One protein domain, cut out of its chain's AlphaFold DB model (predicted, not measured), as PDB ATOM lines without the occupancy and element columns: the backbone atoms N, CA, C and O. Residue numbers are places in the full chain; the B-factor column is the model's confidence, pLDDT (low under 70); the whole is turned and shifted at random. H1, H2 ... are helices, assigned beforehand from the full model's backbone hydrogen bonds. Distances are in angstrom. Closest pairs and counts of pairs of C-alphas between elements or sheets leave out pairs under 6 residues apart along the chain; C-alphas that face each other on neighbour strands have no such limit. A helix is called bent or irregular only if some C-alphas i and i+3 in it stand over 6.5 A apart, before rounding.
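What this domain is: This is residues 151 to 290 of the 292 residues of an uncharacterized protein of Trichophyton rubrum (UniProt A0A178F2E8). Two long helices, H5 and H7, lie side by side and run opposite ways, and the helical hairpin of H1 and H2 sits on the side of H5 away from H7, with H1 crossing H5 steeply. H3 meets the beginning of H5 with its last residues, and residues 192 to 197 stick out; short H4 packs on H2, and short H6 follows the end of H5. The printed part has 140 residues with seven named helices, H1 to H7 in order, and no named strand; its class is all helix. It is compact, with a radius of gyration of the C-alphas of 15.8 A and spans of 43 by 38 by 33 A.

How they stand to each other: Start at H1, residues 151 to 163, which forms a helical hairpin with H2, residues 172 to 188: they touch at Glu 154 and Ile 175, C-alphas 6.8 A apart, at a shallow tilt of 8 degrees, opposite ways. H1 touches the hub, H5, residues 233 to 248, at a steep tilt of 62 degrees, the same way; the closest C-alphas, of Phe 160 and Ser 246, are 5.2 A apart. H3, residues 193 to 207, is irregular, with C-alphas 194 and 197 7.7 A apart; it touches H5 with residues 203 to 207 alone, about perpendicular at 73 degrees, closest at the C-alphas of Thr 207 and Trp 233, 6.0 A. H4, residues 219 to 223, touches H2; the closest C-alphas, of Cys 223 and Pro 177, are 5.8 A apart. H6, residues 250 to 253, is close to but not clearly touching H1, the C-alphas of Leu 253 and Arg 163 being 5.9 A apart. H7, residues 267 to 288, touches H5 at a shallow tilt of 18 degrees, opposite ways, with the C-alphas of Gly 244 and Ala 271 closest at 4.1 A. H1 and H7 are apart. Every O i to N i+4 pair is within hydrogen-bond range in H1, H4 and H7; H2 has 12 of 13, H3 9 of 11 and H5 11 of 12, and H6 is too short for such a pair.

Where its parts are: Find C-alpha 151 at (-36.844, -15.376, -54.447), where H1 begins its 18.5 A. H2 is 24.0 A long, H3 21.9 A, H4 6.1 A, H5 22.9 A and H6 5.3 A. From C-alpha 267 at (-40.733, -5.570, -41.716), H7 runs 31.5 A to C-alpha 288 at (-59.751, -30.385, -45.679).

The domain as a whole: The C-alphas farthest apart, of Gly 215 and Asp 262, are 45.9 A apart. The printed part has no cut; the links H3 to H4 and H6 to H7 are long, the latter being residues 254 to 266. Mean pLDDT of the printed part is 86.5, with residues 165 to 166, 250 to 262, 265 and 288 to 290 under 70.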
ATOM      1  N   GLU A 151     -38.263 -15.758 -54.572       90.94
ATOM      2  CA  GLU A 151     -36.844 -15.376 -54.447       90.94
ATOM      3  C   GLU A 151     -36.547 -14.640 -53.136       90.94
ATOM      4  O   GLU A 151     -35.575 -14.964 -52.452       90.94
ATOM      5  N   LEU A 152     -37.418 -13.706 -52.741       91.12
ATOM      6  CA  LEU A 152     -37.324 -13.008 -51.458       91.12
ATOM      7  C   LEU A 152     -37.463 -14.000 -50.298       91.12
ATOM      8  O   LEU A 152     -36.666 -13.966 -49.364       91.12
ATOM      9  N   TYR A 153     -38.421 -14.929 -50.372       92.88
ATOM     10  CA  TYR A 153     -38.583 -15.964 -49.345       92.88
ATOM     11  C   TYR A 153     -37.352 -16.863 -49.216       92.88
ATOM     12  O   TYR A 153     -36.968 -17.191 -48.099       92.88
ATOM     13  N   GLU A 154     -36.694 -17.227 -50.318       93.31
ATOM     14  CA  GLU A 154     -35.450 -17.996 -50.246       93.31
ATOM     15  C   GLU A 154     -34.339 -17.210 -49.529       93.31
ATOM     16  O   GLU A 154     -33.752 -17.741 -48.587       93.31
ATOM     17  N   LYS A 155     -34.101 -15.939 -49.896       91.19
ATOM     18  CA  LYS A 155     -33.122 -15.062 -49.219       91.19
ATOM     19  C   LYS A 155     -33.404 -14.921 -47.719       91.19
ATOM     20  O   LYS A 155     -32.503 -15.102 -46.901       91.19
ATOM     21  N   LEU A 156     -34.654 -14.604 -47.366       90.25
ATOM     22  CA  LEU A 156     -35.110 -14.450 -45.982       90.25
ATOM     23  C   LEU A 156     -34.840 -15.725 -45.182       90.25
ATOM     24  O   LEU A 156     -34.192 -15.694 -44.139       90.25
ATOM     25  N   ILE A 157     -35.293 -16.867 -45.696       92.00
ATOM     26  CA  ILE A 157     -35.200 -18.137 -44.983       92.00
ATOM     27  C   ILE A 157     -33.738 -18.583 -44.852       92.00
ATOM     28  O   ILE A 157     -33.354 -19.008 -43.765       92.00
ATOM     29  N   ILE A 158     -32.901 -18.426 -45.887       90.88
ATOM     30  CA  ILE A 158     -31.450 -18.677 -45.787       90.88
ATOM     31  C   ILE A 158     -30.838 -17.830 -44.665       90.88
ATOM     32  O   ILE A 158     -30.224 -18.384 -43.758       90.88
ATOM     33  N   SER A 159     -31.089 -16.519 -44.656       86.06
ATOM     34  CA  SER A 159     -30.561 -15.620 -43.624       86.06
ATOM     35  C   SER A 159     -31.076 -15.929 -42.215       86.06
ATOM     36  O   SER A 159     -30.361 -15.725 -41.233       86.06
ATOM     37  N   PHE A 160     -32.309 -16.426 -42.080       87.12
ATOM     38  CA  PHE A 160     -32.825 -16.909 -40.803       87.12
ATOM     39  C   PHE A 160     -32.056 -18.150 -40.323       87.12
ATOM     40  O   PHE A 160     -31.681 -18.199 -39.156       87.12
ATOM     41  N   TYR A 161     -31.751 -19.104 -41.209       88.31
ATOM     42  CA  TYR A 161     -30.929 -20.278 -40.880       88.31
ATOM     43  C   TYR A 161     -29.468 -19.930 -40.560       88.31
ATOM     44  O   TYR A 161     -28.906 -20.491 -39.625       88.31
ATOM     45  N   GLU A 162     -28.860 -18.994 -41.289       85.81
ATOM     46  CA  GLU A 162     -27.479 -18.542 -41.049       85.81
ATOM     47  C   GLU A 162     -27.319 -17.795 -39.719       85.81
ATOM     48  O   GLU A 162     -26.245 -17.815 -39.118       85.81
ATOM     49  N   ARG A 163     -28.384 -17.130 -39.252       80.06
ATOM     50  CA  ARG A 163     -28.372 -16.328 -38.023       80.06
ATOM     51  C   ARG A 163     -28.927 -17.062 -36.794       80.06
ATOM     52  O   ARG A 163     -28.504 -16.765 -35.679       80.06
ATOM     53  N   CYS A 164     -29.877 -17.987 -36.953       78.00
ATOM     54  CA  CYS A 164     -30.612 -18.601 -35.844       78.00
ATOM     55  C   CYS A 164     -30.069 -19.985 -35.450       78.00
ATOM     56  O   CYS A 164     -30.401 -21.003 -36.048       78.00
ATOM     57  N   ASN A 165     -29.339 -20.058 -34.335       69.88
ATOM     58  CA  ASN A 165     -28.815 -21.318 -33.779       69.88
ATOM     59  C   ASN A 165     -29.887 -22.268 -33.180       69.88
ATOM     60  O   ASN A 165     -29.534 -23.255 -32.536       69.88
ATOM     61  N   LEU A 166     -31.184 -21.967 -33.329       66.75
ATOM     62  CA  LEU A 166     -32.303 -22.685 -32.691       66.75
ATOM     63  C   LEU A 166     -33.308 -23.283 -33.695       66.75
ATOM     64  O   LEU A 166     -34.425 -23.643 -33.317       66.75
ATOM     65  N   THR A 167     -32.957 -23.394 -34.979       72.56
ATOM     66  CA  THR A 167     -33.872 -23.930 -35.998       72.56
ATOM     67  C   THR A 167     -34.113 -25.434 -35.834       72.56
ATOM     68  O   THR A 167     -33.229 -26.249 -36.091       72.56
ATOM     69  N   ILE A 168     -35.338 -25.804 -35.447       81.00
ATOM     70  CA  ILE A 168     -35.751 -27.198 -35.198       81.00
ATOM     71  C   ILE A 168     -35.812 -28.029 -36.494       81.00
ATOM     72  O   ILE A 168     -35.527 -29.226 -36.478       81.00
ATOM     73  N   ILE A 169     -36.190 -27.412 -37.615       88.56
ATOM     74  CA  ILE A 169     -36.292 -28.077 -38.922       88.56
ATOM     75  C   ILE A 169     -34.945 -27.934 -39.651       88.56
ATOM     76  O   ILE A 169     -34.464 -26.815 -39.774       88.56
ATOM     77  N   PRO A 170     -34.324 -29.007 -40.169       90.88
ATOM     78  CA  PRO A 170     -33.134 -28.897 -41.013       90.88
ATOM     79  C   PRO A 170     -33.350 -28.037 -42.272       90.88
ATOM     80  O   PRO A 170     -34.246 -28.315 -43.067       90.88
ATOM     81  N   MET A 171     -32.466 -27.062 -42.512       92.06
ATOM     82  CA  MET A 171     -32.502 -26.114 -43.645       92.06
ATOM     83  C   MET A 171     -32.802 -26.758 -45.012       92.06
ATOM     84  O   MET A 171     -33.591 -26.230 -45.798       92.06
ATOM     85  N   GLN A 172     -32.220 -27.928 -45.289       90.94
ATOM     86  CA  GLN A 172     -32.381 -28.628 -46.569       90.94
ATOM     87  C   GLN A 172     -33.812 -29.135 -46.819       90.94
ATOM     88  O   GLN A 172     -34.220 -29.226 -47.975       90.94
ATOM     89  N   LEU A 173     -34.596 -29.386 -45.762       94.06
ATOM     90  CA  LEU A 173     -36.023 -29.727 -45.853       94.06
ATOM     91  C   LEU A 173     -36.910 -28.518 -46.188       94.06
ATOM     92  O   LEU A 173     -38.104 -28.692 -46.408       94.06
ATOM     93  N   ILE A 174     -36.343 -27.307 -46.242       94.81
ATOM     94  CA  ILE A 174     -37.039 -26.083 -46.648       94.81
ATOM     95  C   ILE A 174     -36.505 -25.574 -47.993       94.81
ATOM     96  O   ILE A 174     -37.272 -25.395 -48.937       94.81
ATOM     97  N   ILE A 175     -35.188 -25.375 -48.113       94.81
ATOM     98  CA  ILE A 175     -34.589 -24.699 -49.274       94.81
ATOM     99  C   ILE A 175     -34.679 -25.536 -50.560       94.81
ATOM    100  O   ILE A 175     -34.961 -24.977 -51.621       94.81
ATOM    101  N   ALA A 176     -34.499 -26.862 -50.501       94.88
ATOM    102  CA  ALA A 176     -34.626 -27.696 -51.701       94.88
ATOM    103  C   ALA A 176     -36.086 -27.742 -52.216       94.88
ATOM    104  O   ALA A 176     -36.304 -27.398 -53.378       94.88
ATOM    105  N   PRO A 177     -37.103 -28.014 -51.368       96.31
ATOM    106  CA  PRO A 177     -38.519 -27.836 -51.710       96.31
ATOM    107  C   PRO A 177     -38.901 -26.465 -52.288       96.31
ATOM    108  O   PRO A 177     -39.679 -26.409 -53.245       96.31
ATOM    109  N   ILE A 178     -38.354 -25.360 -51.763       95.94
ATOM    110  CA  ILE A 178     -38.567 -24.011 -52.323       95.94
ATOM    111  C   ILE A 178     -38.057 -23.937 -53.768       95.94
ATOM    112  O   ILE A 178     -38.808 -23.549 -54.663       95.94
ATOM    113  N   ARG A 179     -36.812 -24.364 -54.016       95.62
ATOM    114  CA  ARG A 179     -36.185 -24.332 -55.350       95.62
ATOM    115  C   ARG A 179     -36.925 -25.213 -56.360       95.62
ATOM    116  O   ARG A 179     -37.239 -24.741 -57.451       95.62
ATOM    117  N   THR A 180     -37.268 -26.445 -55.980       95.94
ATOM    118  CA  THR A 180     -38.052 -27.372 -56.817       95.94
ATOM    119  C   THR A 180     -39.430 -26.802 -57.158       95.94
ATOM    120  O   THR A 180     -39.902 -26.953 -58.284       95.94
ATOM    121  N   THR A 181     -40.068 -26.095 -56.220       96.38
ATOM    122  CA  THR A 181     -41.364 -25.449 -56.472       96.38
ATOM    123  C   THR A 181     -41.237 -24.245 -57.404       96.38
ATOM    124  O   THR A 181     -42.019 -24.158 -58.349       96.38
ATOM    125  N   ARG A 182     -40.249 -23.356 -57.208       95.38
ATOM    126  CA  ARG A 182     -40.033 -22.213 -58.118       95.38
ATOM    127  C   ARG A 182     -39.798 -22.698 -59.550       95.38
ATOM    128  O   ARG A 182     -40.552 -22.322 -60.438       95.38
ATOM    129  N   ALA A 183     -38.868 -23.635 -59.747       95.38
ATOM    130  CA  ALA A 183     -38.569 -24.196 -61.066       95.38
ATOM    131  C   ALA A 183     -39.804 -24.823 -61.751       95.38
ATOM    132  O   ALA A 183     -39.995 -24.661 -62.956       95.38
ATOM    133  N   TYR A 184     -40.675 -25.496 -60.989       95.38
ATOM    134  CA  TYR A 184     -41.948 -26.022 -61.494       95.38
ATOM    135  C   TYR A 184     -42.945 -24.911 -61.878       95.38
ATOM    136  O   TYR A 184     -43.627 -25.012 -62.903       95.38
ATOM    137  N   PHE A 185     -43.033 -23.843 -61.081       94.44
ATOM    138  CA  PHE A 185     -43.899 -22.696 -61.361       94.44
ATOM    139  C   PHE A 185     -43.446 -21.903 -62.583       94.44
ATOM    140  O   PHE A 185     -44.297 -21.566 -63.408       94.44
ATOM    141  N   ASP A 186     -42.141 -21.678 -62.728       93.38
ATOM    142  CA  ASP A 186     -41.536 -20.976 -63.860       93.38
ATOM    143  C   ASP A 186     -41.760 -21.761 -65.160       93.38
ATOM    144  O   ASP A 186     -42.329 -21.234 -66.117       93.38
ATOM    145  N   ALA A 187     -41.412 -23.055 -65.168       94.62
ATOM    146  CA  ALA A 187     -41.547 -23.924 -66.339       94.62
ATOM    147  C   ALA A 187     -43.002 -24.099 -66.814       94.62
ATOM    148  O   ALA A 187     -43.241 -24.302 -68.004       94.62
ATOM    149  N   GLY A 188     -43.979 -24.023 -65.904       91.06
ATOM    150  CA  GLY A 188     -45.406 -24.121 -66.230       91.06
ATOM    151  C   GLY A 188     -46.159 -22.787 -66.310       91.06
ATOM    152  O   GLY A 188     -47.366 -22.799 -66.559       91.06
ATOM    153  N   GLY A 189     -45.515 -21.646 -66.042       91.38
ATOM    154  CA  GLY A 189     -46.183 -20.343 -65.944       91.38
ATOM    155  C   GLY A 189     -47.318 -20.292 -64.908       91.38
ATOM    156  O   GLY A 189     -48.299 -19.575 -65.102       91.38
ATOM    157  N   TRP A 190     -47.237 -21.074 -63.825       92.06
ATOM    158  CA  TRP A 190     -48.357 -21.311 -62.894       92.06
ATOM    159  C   TRP A 190     -48.843 -20.061 -62.147       92.06
ATOM    160  O   TRP A 190     -49.991 -20.013 -61.711       92.06
ATOM    161  N   LEU A 191     -47.991 -19.041 -62.025       88.75
ATOM    162  CA  LEU A 191     -48.294 -17.777 -61.346       88.75
ATOM    163  C   LEU A 191     -49.032 -16.758 -62.241       88.75
ATOM    164  O   LEU A 191     -49.431 -15.693 -61.767       88.75
ATOM    165  N   GLN A 192     -49.237 -17.062 -63.530       90.12
ATOM    166  CA  GLN A 192     -49.989 -16.199 -64.446       90.12
ATOM    167  C   GLN A 192     -51.457 -16.060 -64.016       90.12
ATOM    168  O   GLN A 192     -52.080 -17.018 -63.559       90.12
ATOM    169  N   LYS A 193     -52.053 -14.878 -64.240       88.25
ATOM    170  CA  LYS A 193     -53.437 -14.567 -63.823       88.25
ATOM    171  C   LYS A 193     -54.484 -15.557 -64.359       88.25
ATOM    172  O   LYS A 193     -55.460 -15.843 -63.676       88.25
ATOM    173  N   SER A 194     -54.261 -16.112 -65.547       89.88
ATOM    174  CA  SER A 194     -55.085 -17.161 -66.163       89.88
ATOM    175  C   SER A 194     -55.119 -18.478 -65.377       89.88
ATOM    176  O   SER A 194     -56.100 -19.206 -65.477       89.88
ATOM    177  N   ARG A 195     -54.073 -18.787 -64.597       91.31
ATOM    178  CA  ARG A 195     -53.861 -20.094 -63.948       91.31
ATOM    179  C   ARG A 195     -54.017 -20.075 -62.422       91.31
ATOM    180  O   ARG A 195     -53.925 -21.125 -61.797       91.31
ATOM    181  N   GLN A 196     -54.312 -18.921 -61.816       89.75
ATOM    182  CA  GLN A 196     -54.431 -18.760 -60.354       89.75
ATOM    183  C   GLN A 196     -55.437 -19.744 -59.731       89.75
ATOM    184  O   GLN A 196     -55.136 -20.393 -58.729       89.75
ATOM    185  N   ARG A 197     -56.586 -19.937 -60.389       91.12
ATOM    186  CA  ARG A 197     -57.617 -20.899 -59.982       91.12
ATOM    187  C   ARG A 197     -57.179 -22.358 -60.114       91.12
ATOM    188  O   ARG A 197     -57.499 -23.174 -59.253       91.12
ATOM    189  N   GLU A 198     -56.425 -22.695 -61.162       93.75
ATOM    190  CA  GLU A 198     -55.850 -24.037 -61.344       93.75
ATOM    191  C   GLU A 198     -54.811 -24.338 -60.258       93.75
ATOM    192  O   GLU A 198     -54.805 -25.428 -59.687       93.75
ATOM    193  N   LEU A 199     -53.960 -23.357 -59.943       93.81
ATOM    194  CA  LEU A 199     -52.930 -23.445 -58.911       93.81
ATOM    195  C   LEU A 199     -53.547 -23.633 -57.517       93.81
ATOM    196  O   LEU A 199     -53.178 -24.567 -56.804       93.81
ATOM    197  N   TYR A 200     -54.530 -22.803 -57.155       93.00
ATOM    198  CA  TYR A 200     -55.295 -22.930 -55.910       93.00
ATOM    199  C   TYR A 200     -55.991 -24.295 -55.803       93.00
ATOM    200  O   TYR A 200     -55.887 -24.968 -54.773       93.00
ATOM    201  N   ALA A 201     -56.654 -24.745 -56.875       93.31
ATOM    202  CA  ALA A 201     -57.318 -26.043 -56.910       93.31
ATOM    203  C   ALA A 201     -56.323 -27.207 -56.760       93.31
ATOM    204  O   ALA A 201     -56.605 -28.143 -56.012       93.31
ATOM    205  N   LYS A 202     -55.144 -27.143 -57.399       95.12
ATOM    206  CA  LYS A 202     -54.093 -28.169 -57.287       95.12
ATOM    207  C   LYS A 202     -53.483 -28.221 -55.887       95.12
ATOM    208  O   LYS A 202     -53.424 -29.304 -55.311       95.12
ATOM    209  N   ILE A 203     -53.116 -27.080 -55.296       95.38
ATOM    210  CA  ILE A 203     -52.595 -27.020 -53.916       95.38
ATOM    211  C   ILE A 203     -53.641 -27.558 -52.927       95.38
ATOM    212  O   ILE A 203     -53.318 -28.363 -52.051       95.38
ATOM    213  N   THR A 204     -54.913 -27.194 -53.105       93.69
ATOM    214  CA  THR A 204     -56.017 -27.681 -52.264       93.69
ATOM    215  C   THR A 204     -56.269 -29.182 -52.450       93.69
ATOM    216  O   THR A 204     -56.416 -29.893 -51.460       93.69
ATOM    217  N   GLN A 205     -56.238 -29.705 -53.682       94.25
ATOM    218  CA  GLN A 205     -56.387 -31.142 -53.954       94.25
ATOM    219  C   GLN A 205     -55.210 -31.967 -53.410       94.25
ATOM    220  O   GLN A 205     -55.427 -33.072 -52.916       94.25
ATOM    221  N   ASN A 206     -53.982 -31.446 -53.480       95.69
ATOM    222  CA  ASN A 206     -52.812 -32.075 -52.868       95.69
ATOM    223  C   ASN A 206     -52.965 -32.124 -51.336       95.69
ATOM    224  O   ASN A 206     -52.718 -33.160 -50.726       95.69
ATOM    225  N   THR A 207     -53.419 -31.022 -50.730       94.56
ATOM    226  CA  THR A 207     -53.653 -30.888 -49.279       94.56
ATOM    227  C   THR A 207     -54.754 -31.825 -48.778       94.56
ATOM    228  O   THR A 207     -54.599 -32.462 -47.741       94.56
ATOM    229  N   ALA A 208     -55.838 -31.981 -49.541       92.81
ATOM    230  CA  ALA A 208     -56.968 -32.861 -49.229       92.81
ATOM    231  C   ALA A 208     -56.670 -34.370 -49.395       92.81
ATOM    232  O   ALA A 208     -57.589 -35.168 -49.558       92.81
ATOM    233  N   ARG A 209     -55.393 -34.766 -49.394       90.19
ATOM    234  CA  ARG A 209     -54.930 -36.159 -49.391       90.19
ATOM    235  C   ARG A 209     -53.922 -36.345 -48.253       90.19
ATOM    236  O   ARG A 209     -52.999 -35.526 -48.157       90.19
ATOM    237  N   PRO A 210     -54.012 -37.407 -47.435       89.50
ATOM    238  CA  PRO A 210     -52.998 -37.717 -46.429       89.50
ATOM    239  C   PRO A 210     -51.589 -37.847 -47.033       89.50
ATOM    240  O   PRO A 210     -51.408 -38.454 -48.092       89.50
ATOM    241  N   LEU A 211     -50.577 -37.282 -46.365       89.06
ATOM    242  CA  LEU A 211     -49.181 -37.339 -46.811       89.06
ATOM    243  C   LEU A 211     -48.580 -38.726 -46.510       89.06
ATOM    244  O   LEU A 211     -48.158 -39.006 -45.390       89.06
ATOM    245  N   GLN A 212     -48.547 -39.599 -47.517       88.12
ATOM    246  CA  GLN A 212     -48.092 -40.985 -47.373       88.12
ATOM    247  C   GLN A 212     -46.557 -41.089 -47.354       88.12
ATOM    248  O   GLN A 212     -45.910 -41.081 -48.400       88.12
ATOM    249  N   VAL A 213     -45.969 -41.228 -46.161       88.00
ATOM    250  CA  VAL A 213     -44.531 -41.493 -45.978       88.00
ATOM    251  C   VAL A 213     -44.308 -43.003 -45.875       88.00
ATOM    252  O   VAL A 213     -44.532 -43.603 -44.825       88.00
ATOM    253  N   THR A 214     -43.883 -43.636 -46.968       85.19
ATOM    254  CA  THR A 214     -43.667 -45.089 -47.029       85.19
ATOM    255  C   THR A 214     -42.192 -45.458 -46.846       85.19
ATOM    256  O   THR A 214     -41.310 -44.984 -47.560       85.19
ATOM    257  N   GLY A 215     -41.913 -46.345 -45.883       84.81
ATOM    258  CA  GLY A 215     -40.556 -46.818 -45.590       84.81
ATOM    259  C   GLY A 215     -39.613 -45.699 -45.129       84.81
ATOM    260  O   GLY A 215     -39.992 -44.838 -44.337       84.81
ATOM    261  N   THR A 216     -38.374 -45.724 -45.621       84.06
ATOM    262  CA  THR A 216     -37.359 -44.684 -45.392       84.06
ATOM    263  C   THR A 216     -37.012 -44.005 -46.724       84.06
ATOM    264  O   THR A 216     -36.089 -44.464 -47.406       84.06
ATOM    265  N   PRO A 217     -37.753 -42.963 -47.147       87.19
ATOM    266  CA  PRO A 217     -37.456 -42.248 -48.387       87.19
ATOM    267  C   PRO A 217     -36.105 -41.523 -48.312       87.19
ATOM    268  O   PRO A 217     -35.630 -41.157 -47.235       87.19
ATOM    269  N   SER A 218     -35.493 -41.269 -49.473       92.62
ATOM    270  CA  SER A 218     -34.374 -40.323 -49.568       92.62
ATOM    271  C   SER A 218     -34.848 -38.901 -49.236       92.62
ATOM    272  O   SER A 218     -36.041 -38.608 -49.314       92.62
ATOM    273  N   LEU A 219     -33.921 -37.991 -48.912       89.94
ATOM    274  CA  LEU A 219     -34.250 -36.579 -48.668       89.94
ATOM    275  C   LEU A 219     -35.055 -35.976 -49.833       89.94
ATOM    276  O   LEU A 219     -36.095 -35.366 -49.618       89.94
ATOM    277  N   GLU A 220     -34.610 -36.217 -51.066       91.69
ATOM    278  CA  GLU A 220     -35.292 -35.791 -52.292       91.69
ATOM    279  C   GLU A 220     -36.675 -36.445 -52.455       91.69
ATOM    280  O   GLU A 220     -37.652 -35.751 -52.728       91.69
ATOM    281  N   GLY A 221     -36.782 -37.757 -52.213       93.12
ATOM    282  CA  GLY A 221     -38.041 -38.500 -52.288       93.12
ATOM    283  C   GLY A 221     -39.054 -38.130 -51.201       93.12
ATOM    284  O   GLY A 221     -40.250 -38.284 -51.409       93.12
ATOM    285  N   PHE A 222     -38.601 -37.616 -50.054       93.75
ATOM    286  CA  PHE A 222     -39.471 -37.028 -49.037       93.75
ATOM    287  C   PHE A 222     -39.907 -35.612 -49.436       93.75
ATOM    288  O   PHE A 222     -41.091 -35.288 -49.388       93.75
ATOM    289  N   CYS A 223     -38.964 -34.781 -49.892       94.88
ATOM    290  CA  CYS A 223     -39.230 -33.428 -50.379       94.88
ATOM    291  C   CYS A 223     -40.216 -33.393 -51.560       94.88
ATOM    292  O   CYS A 223     -41.023 -32.465 -51.653       94.88
ATOM    293  N   SER A 224     -40.203 -34.393 -52.445       95.12
ATOM    294  CA  SER A 224     -41.130 -34.469 -53.582       95.12
ATOM    295  C   SER A 224     -42.586 -34.763 -53.190       95.12
ATOM    296  O   SER A 224     -43.473 -34.548 -54.013       95.12
ATOM    297  N   LEU A 225     -42.870 -35.170 -51.943       95.44
ATOM    298  CA  LEU A 225     -44.239 -35.385 -51.439       95.44
ATOM    299  C   LEU A 225     -45.013 -34.077 -51.179       95.44
ATOM    300  O   LEU A 225     -46.234 -34.116 -51.023       95.44
ATOM    301  N   PHE A 226     -44.320 -32.935 -51.089       95.56
ATOM    302  CA  PHE A 226     -44.908 -31.642 -50.701       95.56
ATOM    303  C   PHE A 226     -44.355 -30.424 -51.468       95.56
ATOM    304  O   PHE A 226     -44.573 -29.283 -51.055       95.56
ATOM    305  N   SER A 227     -43.645 -30.640 -52.579       96.12
ATOM    306  CA  SER A 227     -43.037 -29.581 -53.401       96.12
ATOM    307  C   SER A 227     -43.187 -29.845 -54.901       96.12
ATOM    308  O   SER A 227     -43.674 -30.903 -55.307       96.12
ATOM    309  N   GLY A 228     -42.809 -28.872 -55.735       95.88
ATOM    310  CA  GLY A 228     -42.979 -28.981 -57.185       95.88
ATOM    311  C   GLY A 228     -44.461 -29.090 -57.538       95.88
ATOM    312  O   GLY A 228     -45.260 -28.254 -57.123       95.88
ATOM    313  N   GLU A 229     -44.858 -30.149 -58.242       95.44
ATOM    314  CA  GLU A 229     -46.273 -30.397 -58.541       95.44
ATOM    315  C   GLU A 229     -47.116 -30.838 -57.329       95.44
ATOM    316  O   GLU A 229     -48.344 -30.704 -57.347       95.44
ATOM    317  N   ASN A 230     -46.468 -31.340 -56.276       96.69
ATOM    318  CA  ASN A 230     -47.114 -31.856 -55.071       96.69
ATOM    319  C   ASN A 230     -47.195 -30.805 -53.956       96.69
ATOM    320  O   ASN A 230     -47.479 -31.156 -52.816       96.69
ATOM    321  N   ILE A 231     -46.962 -29.519 -54.257       96.19
ATOM    322  CA  ILE A 231     -47.071 -28.435 -53.270       96.19
ATOM    323  C   ILE A 231     -48.434 -28.429 -52.558       96.19
ATOM    324  O   ILE A 231     -49.484 -28.598 -53.183       96.19
ATOM    325  N   ARG A 232     -48.397 -28.229 -51.238       96.00
ATOM    326  CA  ARG A 232     -49.545 -28.284 -50.324       96.00
ATOM    327  C   ARG A 232     -49.625 -27.038 -49.438       96.00
ATOM    328  O   ARG A 232     -48.612 -26.366 -49.222       96.00
ATOM    329  N   TRP A 233     -50.799 -26.769 -48.872       94.81
ATOM    330  CA  TRP A 233     -51.037 -25.630 -47.979       94.81
ATOM    331  C   TRP A 233     -50.188 -25.667 -46.704       94.81
ATOM    332  O   TRP A 233     -49.782 -24.610 -46.224       94.81
ATOM    333  N   GLU A 234     -49.852 -26.852 -46.185       94.75
ATOM    334  CA  GLU A 234     -48.967 -26.991 -45.024       94.75
ATOM    335  C   GLU A 234     -47.573 -26.419 -45.324       94.75
ATOM    336  O   GLU A 234     -47.023 -25.665 -44.521       94.75
ATOM    337  N   PHE A 235     -47.013 -26.715 -46.503       95.94
ATOM    338  CA  PHE A 235     -45.685 -26.223 -46.879       95.94
ATOM    339  C   PHE A 235     -45.691 -24.737 -47.264       95.94
ATOM    340  O   PHE A 235     -44.772 -24.006 -46.896       95.94
ATOM    341  N   VAL A 236     -46.758 -24.257 -47.914       95.81
ATOM    342  CA  VAL A 236     -46.990 -22.817 -48.141       95.81
ATOM    343  C   VAL A 236     -47.012 -22.057 -46.804       95.81
ATOM    344  O   VAL A 236     -46.325 -21.044 -46.658       95.81
ATOM    345  N   GLY A 237     -47.702 -22.592 -45.792       94.25
ATOM    346  CA  GLY A 237     -47.699 -22.047 -44.433       94.25
ATOM    347  C   GLY A 237     -46.306 -22.012 -43.796       94.25
ATOM    348  O   GLY A 237     -45.938 -21.004 -43.192       94.25
ATOM    349  N   VAL A 238     -45.489 -23.059 -43.966       94.88
ATOM    350  CA  VAL A 238     -44.096 -23.086 -43.472       94.88
ATOM    351  C   VAL A 238     -43.230 -22.004 -44.133       94.88
ATOM    352  O   VAL A 238     -42.470 -21.335 -43.432       94.88
ATOM    353  N   ILE A 239     -43.373 -21.777 -45.445       95.44
ATOM    354  CA  ILE A 239     -42.656 -20.705 -46.161       95.44
ATOM    355  C   ILE A 239     -43.006 -19.334 -45.566       95.44
ATOM    356  O   ILE A 239     -42.104 -18.593 -45.173       95.44
ATOM    357  N   PHE A 240     -44.299 -19.013 -45.435       94.62
ATOM    358  CA  PHE A 240     -44.732 -17.736 -44.857       94.62
ATOM    359  C   PHE A 240     -44.298 -17.591 -43.391       94.62
ATOM    360  O   PHE A 240     -43.807 -16.533 -43.004       94.62
ATOM    361  N   SER A 241     -44.379 -18.664 -42.595       93.44
ATOM    362  CA  SER A 241     -43.921 -18.677 -41.196       93.44
ATOM    363  C   SER A 241     -42.455 -18.255 -41.072       93.44
ATOM    364  O   SER A 241     -42.124 -17.361 -40.297       93.44
ATOM    365  N   LEU A 242     -41.569 -18.886 -41.849       92.81
ATOM    366  CA  LEU A 242     -40.127 -18.644 -41.773       92.81
ATOM    367  C   LEU A 242     -39.733 -17.296 -42.399       92.81
ATOM    368  O   LEU A 242     -38.862 -16.613 -41.862       92.81
ATOM    369  N   ALA A 243     -40.405 -16.866 -43.472       92.00
ATOM    370  CA  ALA A 243     -40.214 -15.537 -44.052       92.00
ATOM    371  C   ALA A 243     -40.634 -14.420 -43.075       92.00
ATOM    372  O   ALA A 243     -39.874 -13.478 -42.849       92.00
ATOM    373  N   GLY A 244     -41.807 -14.551 -42.445       91.44
ATOM    374  CA  GLY A 244     -42.304 -13.605 -41.442       91.44
ATOM    375  C   GLY A 244     -41.401 -13.540 -40.209       91.44
ATOM    376  O   GLY A 244     -41.028 -12.448 -39.784       91.44
ATOM    377  N   LEU A 245     -40.966 -14.696 -39.689       89.56
ATOM    378  CA  LEU A 245     -39.981 -14.770 -38.605       89.56
ATOM    379  C   LEU A 245     -38.658 -14.095 -38.990       89.56
ATOM    380  O   LEU A 245     -38.135 -13.312 -38.195       89.56
ATOM    381  N   SER A 246     -38.134 -14.325 -40.198       87.69
ATOM    382  CA  SER A 246     -36.899 -13.680 -40.664       87.69
ATOM    383  C   SER A 246     -36.972 -12.152 -40.663       87.69
ATOM    384  O   SER A 246     -35.947 -11.508 -40.448       87.69
ATOM    385  N   ALA A 247     -38.145 -11.564 -40.915       85.94
ATOM    386  CA  ALA A 247     -38.302 -10.113 -40.973       85.94
ATOM    387  C   ALA A 247     -38.266  -9.442 -39.584       85.94
ATOM    388  O   ALA A 247     -37.871  -8.280 -39.490       85.94
ATOM    389  N   ILE A 248     -38.638 -10.158 -38.515       84.50
ATOM    390  CA  ILE A 248     -38.702  -9.627 -37.135       84.50
ATOM    391  C   ILE A 248     -37.625 -10.184 -36.190       84.50
ATOM    392  O   ILE A 248     -37.468  -9.684 -35.078       84.50
ATOM    393  N   SER A 249     -36.858 -11.195 -36.611       80.06
ATOM    394  CA  SER A 249     -35.847 -11.847 -35.759       80.06
ATOM    395  C   SER A 249     -34.568 -11.029 -35.537       80.06
ATOM    396  O   SER A 249     -33.704 -11.477 -34.789       80.06
ATOM    397  N   ASP A 250     -34.423  -9.839 -36.131       68.44
ATOM    398  CA  ASP A 250     -33.209  -9.017 -35.993       68.44
ATOM    399  C   ASP A 250     -32.850  -8.759 -34.515       68.44
ATOM    400  O   ASP A 250     -31.699  -8.951 -34.122       68.44
ATOM    401  N   HIS A 251     -33.846  -8.467 -33.663       60.75
ATOM    402  CA  HIS A 251     -33.671  -8.273 -32.213       60.75
ATOM    403  C   HIS A 251     -33.073  -9.476 -31.462       60.75
ATOM    404  O   HIS A 251     -32.556  -9.299 -30.361       60.75
ATOM    405  N   LEU A 252     -33.170 -10.688 -32.013       59.00
ATOM    406  CA  LEU A 252     -32.654 -11.907 -31.387       59.00
ATOM    407  C   LEU A 252     -31.248 -12.278 -31.873       59.00
ATOM    408  O   LEU A 252     -30.586 -13.067 -31.201       59.00
ATOM    409  N   LEU A 253     -30.814 -11.772 -33.036       61.72
ATOM    410  CA  LEU A 253     -29.734 -12.405 -33.802       61.72
ATOM    411  C   LEU A 253     -28.565 -11.474 -34.183       61.72
ATOM    412  O   LEU A 253     -27.417 -11.888 -34.037       61.72
ATOM    413  N   THR A 254     -28.802 -10.240 -34.654       56.91
ATOM    414  CA  THR A 254     -27.723  -9.328 -35.107       56.91
ATOM    415  C   THR A 254     -28.081  -7.847 -34.980       56.91
ATOM    416  O   THR A 254     -29.208  -7.447 -35.239       56.91
ATOM    417  N   ALA A 255     -27.085  -6.999 -34.690       57.31
ATOM    418  CA  ALA A 255     -27.249  -5.538 -34.666       57.31
ATOM    419  C   ALA A 255     -27.481  -4.902 -36.056       57.31
ATOM    420  O   ALA A 255     -27.909  -3.755 -36.144       57.31
ATOM    421  N   THR A 256     -27.192  -5.631 -37.137       59.22
ATOM    422  CA  THR A 256     -27.484  -5.237 -38.522       59.22
ATOM    423  C   THR A 256     -28.708  -6.000 -39.042       59.22
ATOM    424  O   THR A 256     -28.685  -7.239 -38.998       59.22
ATOM    425  N   PRO A 257     -29.737  -5.314 -39.571       59.72
ATOM    426  CA  PRO A 257     -30.841  -5.958 -40.278       59.72
ATOM    427  C   PRO A 257     -30.360  -6.721 -41.519       59.72
ATOM    428  O   PRO A 257     -29.532  -6.220 -42.281       59.72
ATOM    429  N   TYR A 258     -30.914  -7.911 -41.756       62.34
ATOM    430  CA  TYR A 258     -30.886  -8.556 -43.076       62.34
ATOM    431  C   TYR A 258     -32.295  -9.048 -43.437       62.34
ATOM    432  O   TYR A 258     -32.970  -9.594 -42.554       62.34
ATOM    433  N   PRO A 259     -32.783  -8.848 -44.675       64.12
ATOM    434  CA  PRO A 259     -32.141  -8.126 -45.784       64.12
ATOM    435  C   PRO A 259     -32.074  -6.605 -45.512       64.12
ATOM    436  O   PRO A 259     -32.586  -6.157 -44.479       64.12
ATOM    437  N   PRO A 260     -31.435  -5.800 -46.381       63.47
ATOM    438  CA  PRO A 260     -31.494  -4.341 -46.281       63.47
ATOM    439  C   PRO A 260     -32.939  -3.833 -46.194       63.47
ATOM    440  O   PRO A 260     -33.855  -4.478 -46.711       63.47
ATOM    441  N   GLU A 261     -33.150  -2.670 -45.573       61.34
ATOM    442  CA  GLU A 261     -34.485  -2.049 -45.508       61.34
ATOM    443  C   GLU A 261     -35.070  -1.821 -46.913       61.34
ATOM    444  O   GLU A 261     -36.274  -1.957 -47.098       61.34
ATOM    445  N   ASP A 262     -34.221  -1.616 -47.925       63.44
ATOM    446  CA  ASP A 262     -34.614  -1.497 -49.333       63.44
ATOM    447  C   ASP A 262     -35.326  -2.746 -49.903       63.44
ATOM    448  O   ASP A 262     -36.160  -2.610 -50.798       63.44
ATOM    449  N   GLU A 263     -35.038  -3.962 -49.406       73.31
ATOM    450  CA  GLU A 263     -35.740  -5.185 -49.847       73.31
ATOM    451  C   GLU A 263     -37.048  -5.435 -49.077       73.31
ATOM    452  O   GLU A 263     -37.966  -6.049 -49.621       73.31
ATOM    453  N   VAL A 264     -37.155  -4.977 -47.820       78.56
ATOM    454  CA  VAL A 264     -38.375  -5.105 -46.993       78.56
ATOM    455  C   VAL A 264     -38.613  -3.808 -46.193       78.56
ATOM    456  O   VAL A 264     -38.324  -3.767 -44.993       78.56
ATOM    457  N   PRO A 265     -39.191  -2.752 -46.809       66.50
ATOM    458  CA  PRO A 265     -39.266  -1.413 -46.199       66.50
ATOM    459  C   PRO A 265     -40.161  -1.297 -44.960       66.50
ATOM    460  O   PRO A 265     -40.067  -0.331 -44.209       66.50
ATOM    461  N   ASN A 266     -41.055  -2.263 -44.732       85.94
ATOM    462  CA  ASN A 266     -41.835  -2.355 -43.499       85.94
ATOM    463  C   ASN A 266     -41.921  -3.815 -43.038       85.94
ATOM    464  O   ASN A 266     -42.861  -4.548 -43.351       85.94
ATOM    465  N   ARG A 267     -40.901  -4.223 -42.282       85.00
ATOM    466  CA  ARG A 267     -40.733  -5.570 -41.716       85.00
ATOM    467  C   ARG A 267     -41.903  -6.023 -40.849       85.00
ATOM    468  O   ARG A 267     -42.293  -7.186 -40.919       85.00
ATOM    469  N   GLU A 268     -42.482  -5.118 -40.063       86.31
ATOM    470  CA  GLU A 268     -43.606  -5.439 -39.180       86.31
ATOM    471  C   GLU A 268     -44.892  -5.685 -39.984       86.31
ATOM    472  O   GLU A 268     -45.595  -6.666 -39.740       86.31
ATOM    473  N   ALA A 269     -45.182  -4.842 -40.983       87.56
ATOM    474  CA  ALA A 269     -46.316  -5.038 -41.886       87.56
ATOM    475  C   ALA A 269     -46.158  -6.309 -42.734       87.56
ATOM    476  O   ALA A 269     -47.109  -7.078 -42.859       87.56
ATOM    477  N   PHE A 270     -44.952  -6.581 -43.243       89.75
ATOM    478  CA  PHE A 270     -44.640  -7.819 -43.959       89.75
ATOM    479  C   PHE A 270     -44.843  -9.059 -43.072       89.75
ATOM    480  O   PHE A 270     -45.515 -10.003 -43.477       89.75
ATOM    481  N   ALA A 271     -44.340  -9.056 -41.833       90.69
ATOM    482  CA  ALA A 271     -44.537 -10.173 -40.909       90.69
ATOM    483  C   ALA A 271     -46.013 -10.364 -40.514       90.69
ATOM    484  O   ALA A 271     -46.471 -11.501 -40.405       90.69
ATOM    485  N   LYS A 272     -46.782  -9.274 -40.373       89.56
ATOM    486  CA  LYS A 272     -48.246  -9.319 -40.208       89.56
ATOM    487  C   LYS A 272     -48.940  -9.931 -41.430       89.56
ATOM    488  O   LYS A 272     -49.807 -10.782 -41.258       89.56
ATOM    489  N   GLU A 273     -48.540  -9.572 -42.648       89.88
ATOM    490  CA  GLU A 273     -49.075 -10.174 -43.878       89.88
ATOM    491  C   GLU A 273     -48.749 -11.674 -43.972       89.88
ATOM    492  O   GLU A 273     -49.636 -12.472 -44.281       89.88
ATOM    493  N   MET A 274     -47.517 -12.080 -43.645       93.38
ATOM    494  CA  MET A 274     -47.129 -13.496 -43.601       93.38
ATOM    495  C   MET A 274     -47.909 -14.274 -42.529       93.38
ATOM    496  O   MET A 274     -48.300 -15.419 -42.762       93.38
ATOM    497  N   ALA A 275     -48.191 -13.659 -41.375       90.94
ATOM    498  CA  ALA A 275     -49.033 -14.255 -40.339       90.94
ATOM    499  C   ALA A 275     -50.487 -14.432 -40.813       90.94
ATOM    500  O   ALA A 275     -51.061 -15.503 -40.616       90.94
ATOM    501  N   ALA A 276     -51.072 -13.440 -41.498       87.94
ATOM    502  CA  ALA A 276     -52.403 -13.571 -42.101       87.94
ATOM    503  C   ALA A 276     -52.457 -14.733 -43.109       87.94
ATOM    504  O   ALA A 276     -53.356 -15.574 -43.055       87.94
ATOM    505  N   ALA A 277     -51.444 -14.813 -43.977       89.12
ATOM    506  CA  ALA A 277     -51.294 -15.873 -44.965       89.12
ATOM    507  C   ALA A 277     -51.242 -17.261 -44.302       89.12
ATOM    508  O   ALA A 277     -51.967 -18.173 -44.700       89.12
ATOM    509  N   LEU A 278     -50.434 -17.410 -43.245       90.50
ATOM    510  CA  LEU A 278     -50.328 -18.631 -42.442       90.50
ATOM    511  C   LEU A 278     -51.655 -19.018 -41.770       90.50
ATOM    512  O   LEU A 278     -52.026 -20.197 -41.789       90.50
ATOM    513  N   HIS A 279     -52.379 -18.057 -41.187       87.06
ATOM    514  CA  HIS A 279     -53.677 -18.316 -40.562       87.06
ATOM    515  C   HIS A 279     -54.687 -18.860 -41.580       87.06
ATOM    516  O   HIS A 279     -55.383 -19.833 -41.284       87.06
ATOM    517  N   LEU A 280     -54.708 -18.317 -42.803       84.81
ATOM    518  CA  LEU A 280     -55.565 -18.824 -43.873       84.81
ATOM    519  C   LEU A 280     -55.133 -20.213 -44.372       84.81
ATOM    520  O   LEU A 280     -55.982 -21.093 -44.502       84.81
ATOM    521  N   CYS A 281     -53.830 -20.459 -44.566       85.94
ATOM    522  CA  CYS A 281     -53.313 -21.799 -44.891       85.94
ATOM    523  C   CYS A 281     -53.778 -22.835 -43.851       85.94
ATOM    524  O   CYS A 281     -54.284 -23.901 -44.202       85.94
ATOM    525  N   SER A 282     -53.672 -22.488 -42.564       84.75
ATOM    526  CA  SER A 282     -54.092 -23.333 -41.440       84.75
ATOM    527  C   SER A 282     -55.604 -23.585 -41.434       84.75
ATOM    528  O   SER A 282     -56.039 -24.709 -41.184       84.75
ATOM    529  N   ALA A 283     -56.412 -22.567 -41.750       84.31
ATOM    530  CA  ALA A 283     -57.862 -22.704 -41.858       84.31
ATOM    531  C   ALA A 283     -58.270 -23.640 -43.008       84.31
ATOM    532  O   ALA A 283     -59.148 -24.481 -42.821       84.31
ATOM    533  N   ILE A 284     -57.606 -23.551 -44.168       83.50
ATOM    534  CA  ILE A 284     -57.877 -24.423 -45.320       83.50
ATOM    535  C   ILE A 284     -57.513 -25.878 -44.993       83.50
ATOM    536  O   ILE A 284     -58.361 -26.757 -45.153       83.50
ATOM    537  N   VAL A 285     -56.317 -26.134 -44.446       82.38
ATOM    538  CA  VAL A 285     -55.890 -27.475 -43.987       82.38
ATOM    539  C   VAL A 285     -56.887 -28.048 -42.972       82.38
ATOM    540  O   VAL A 285     -57.353 -29.179 -43.117       82.38
ATOM    541  N   GLY A 286     -57.286 -27.241 -41.984       76.31
ATOM    542  CA  GLY A 286     -58.273 -27.616 -40.972       76.31
ATOM    543  C   GLY A 286     -59.691 -27.828 -41.513       76.31
ATOM    544  O   GLY A 286     -60.509 -28.442 -40.835       76.31
ATOM    545  N   CYS A 287     -60.026 -27.340 -42.709       74.00
ATOM    546  CA  CYS A 287     -61.277 -27.662 -43.403       74.00
ATOM    547  C   CYS A 287     -61.152 -28.919 -44.274       74.00
ATOM    548  O   CYS A 287     -62.094 -29.704 -44.320       74.00
ATOM    549  N   SER A 288     -60.001 -29.156 -44.915       63.53
ATOM    550  CA  SER A 288     -59.751 -30.385 -45.679       63.53
ATOM    551  C   SER A 288     -59.806 -31.635 -44.793       63.53
ATOM    552  O   SER A 288     -60.522 -32.574 -45.123       63.53
ATOM    553  N   GLY A 289     -59.143 -31.617 -43.631       58.16
ATOM    554  CA  GLY A 289     -59.098 -32.743 -42.681       58.16
ATOM    555  C   GLY A 289     -60.374 -32.987 -41.858       58.16
ATOM    556  O   GLY A 289     -60.291 -33.578 -40.785       58.16
ATOM    557  N   ARG A 290     -61.537 -32.485 -42.298       54.97
ATOM    558  CA  ARG A 290     -62.861 -32.725 -41.678       54.97
ATOM    559  C   ARG A 290     -63.879 -33.380 -42.625       54.97
ATOM    560  O   ARG A 290     -65.041 -33.510 -42.255       54.97
TER     561      ARG A 290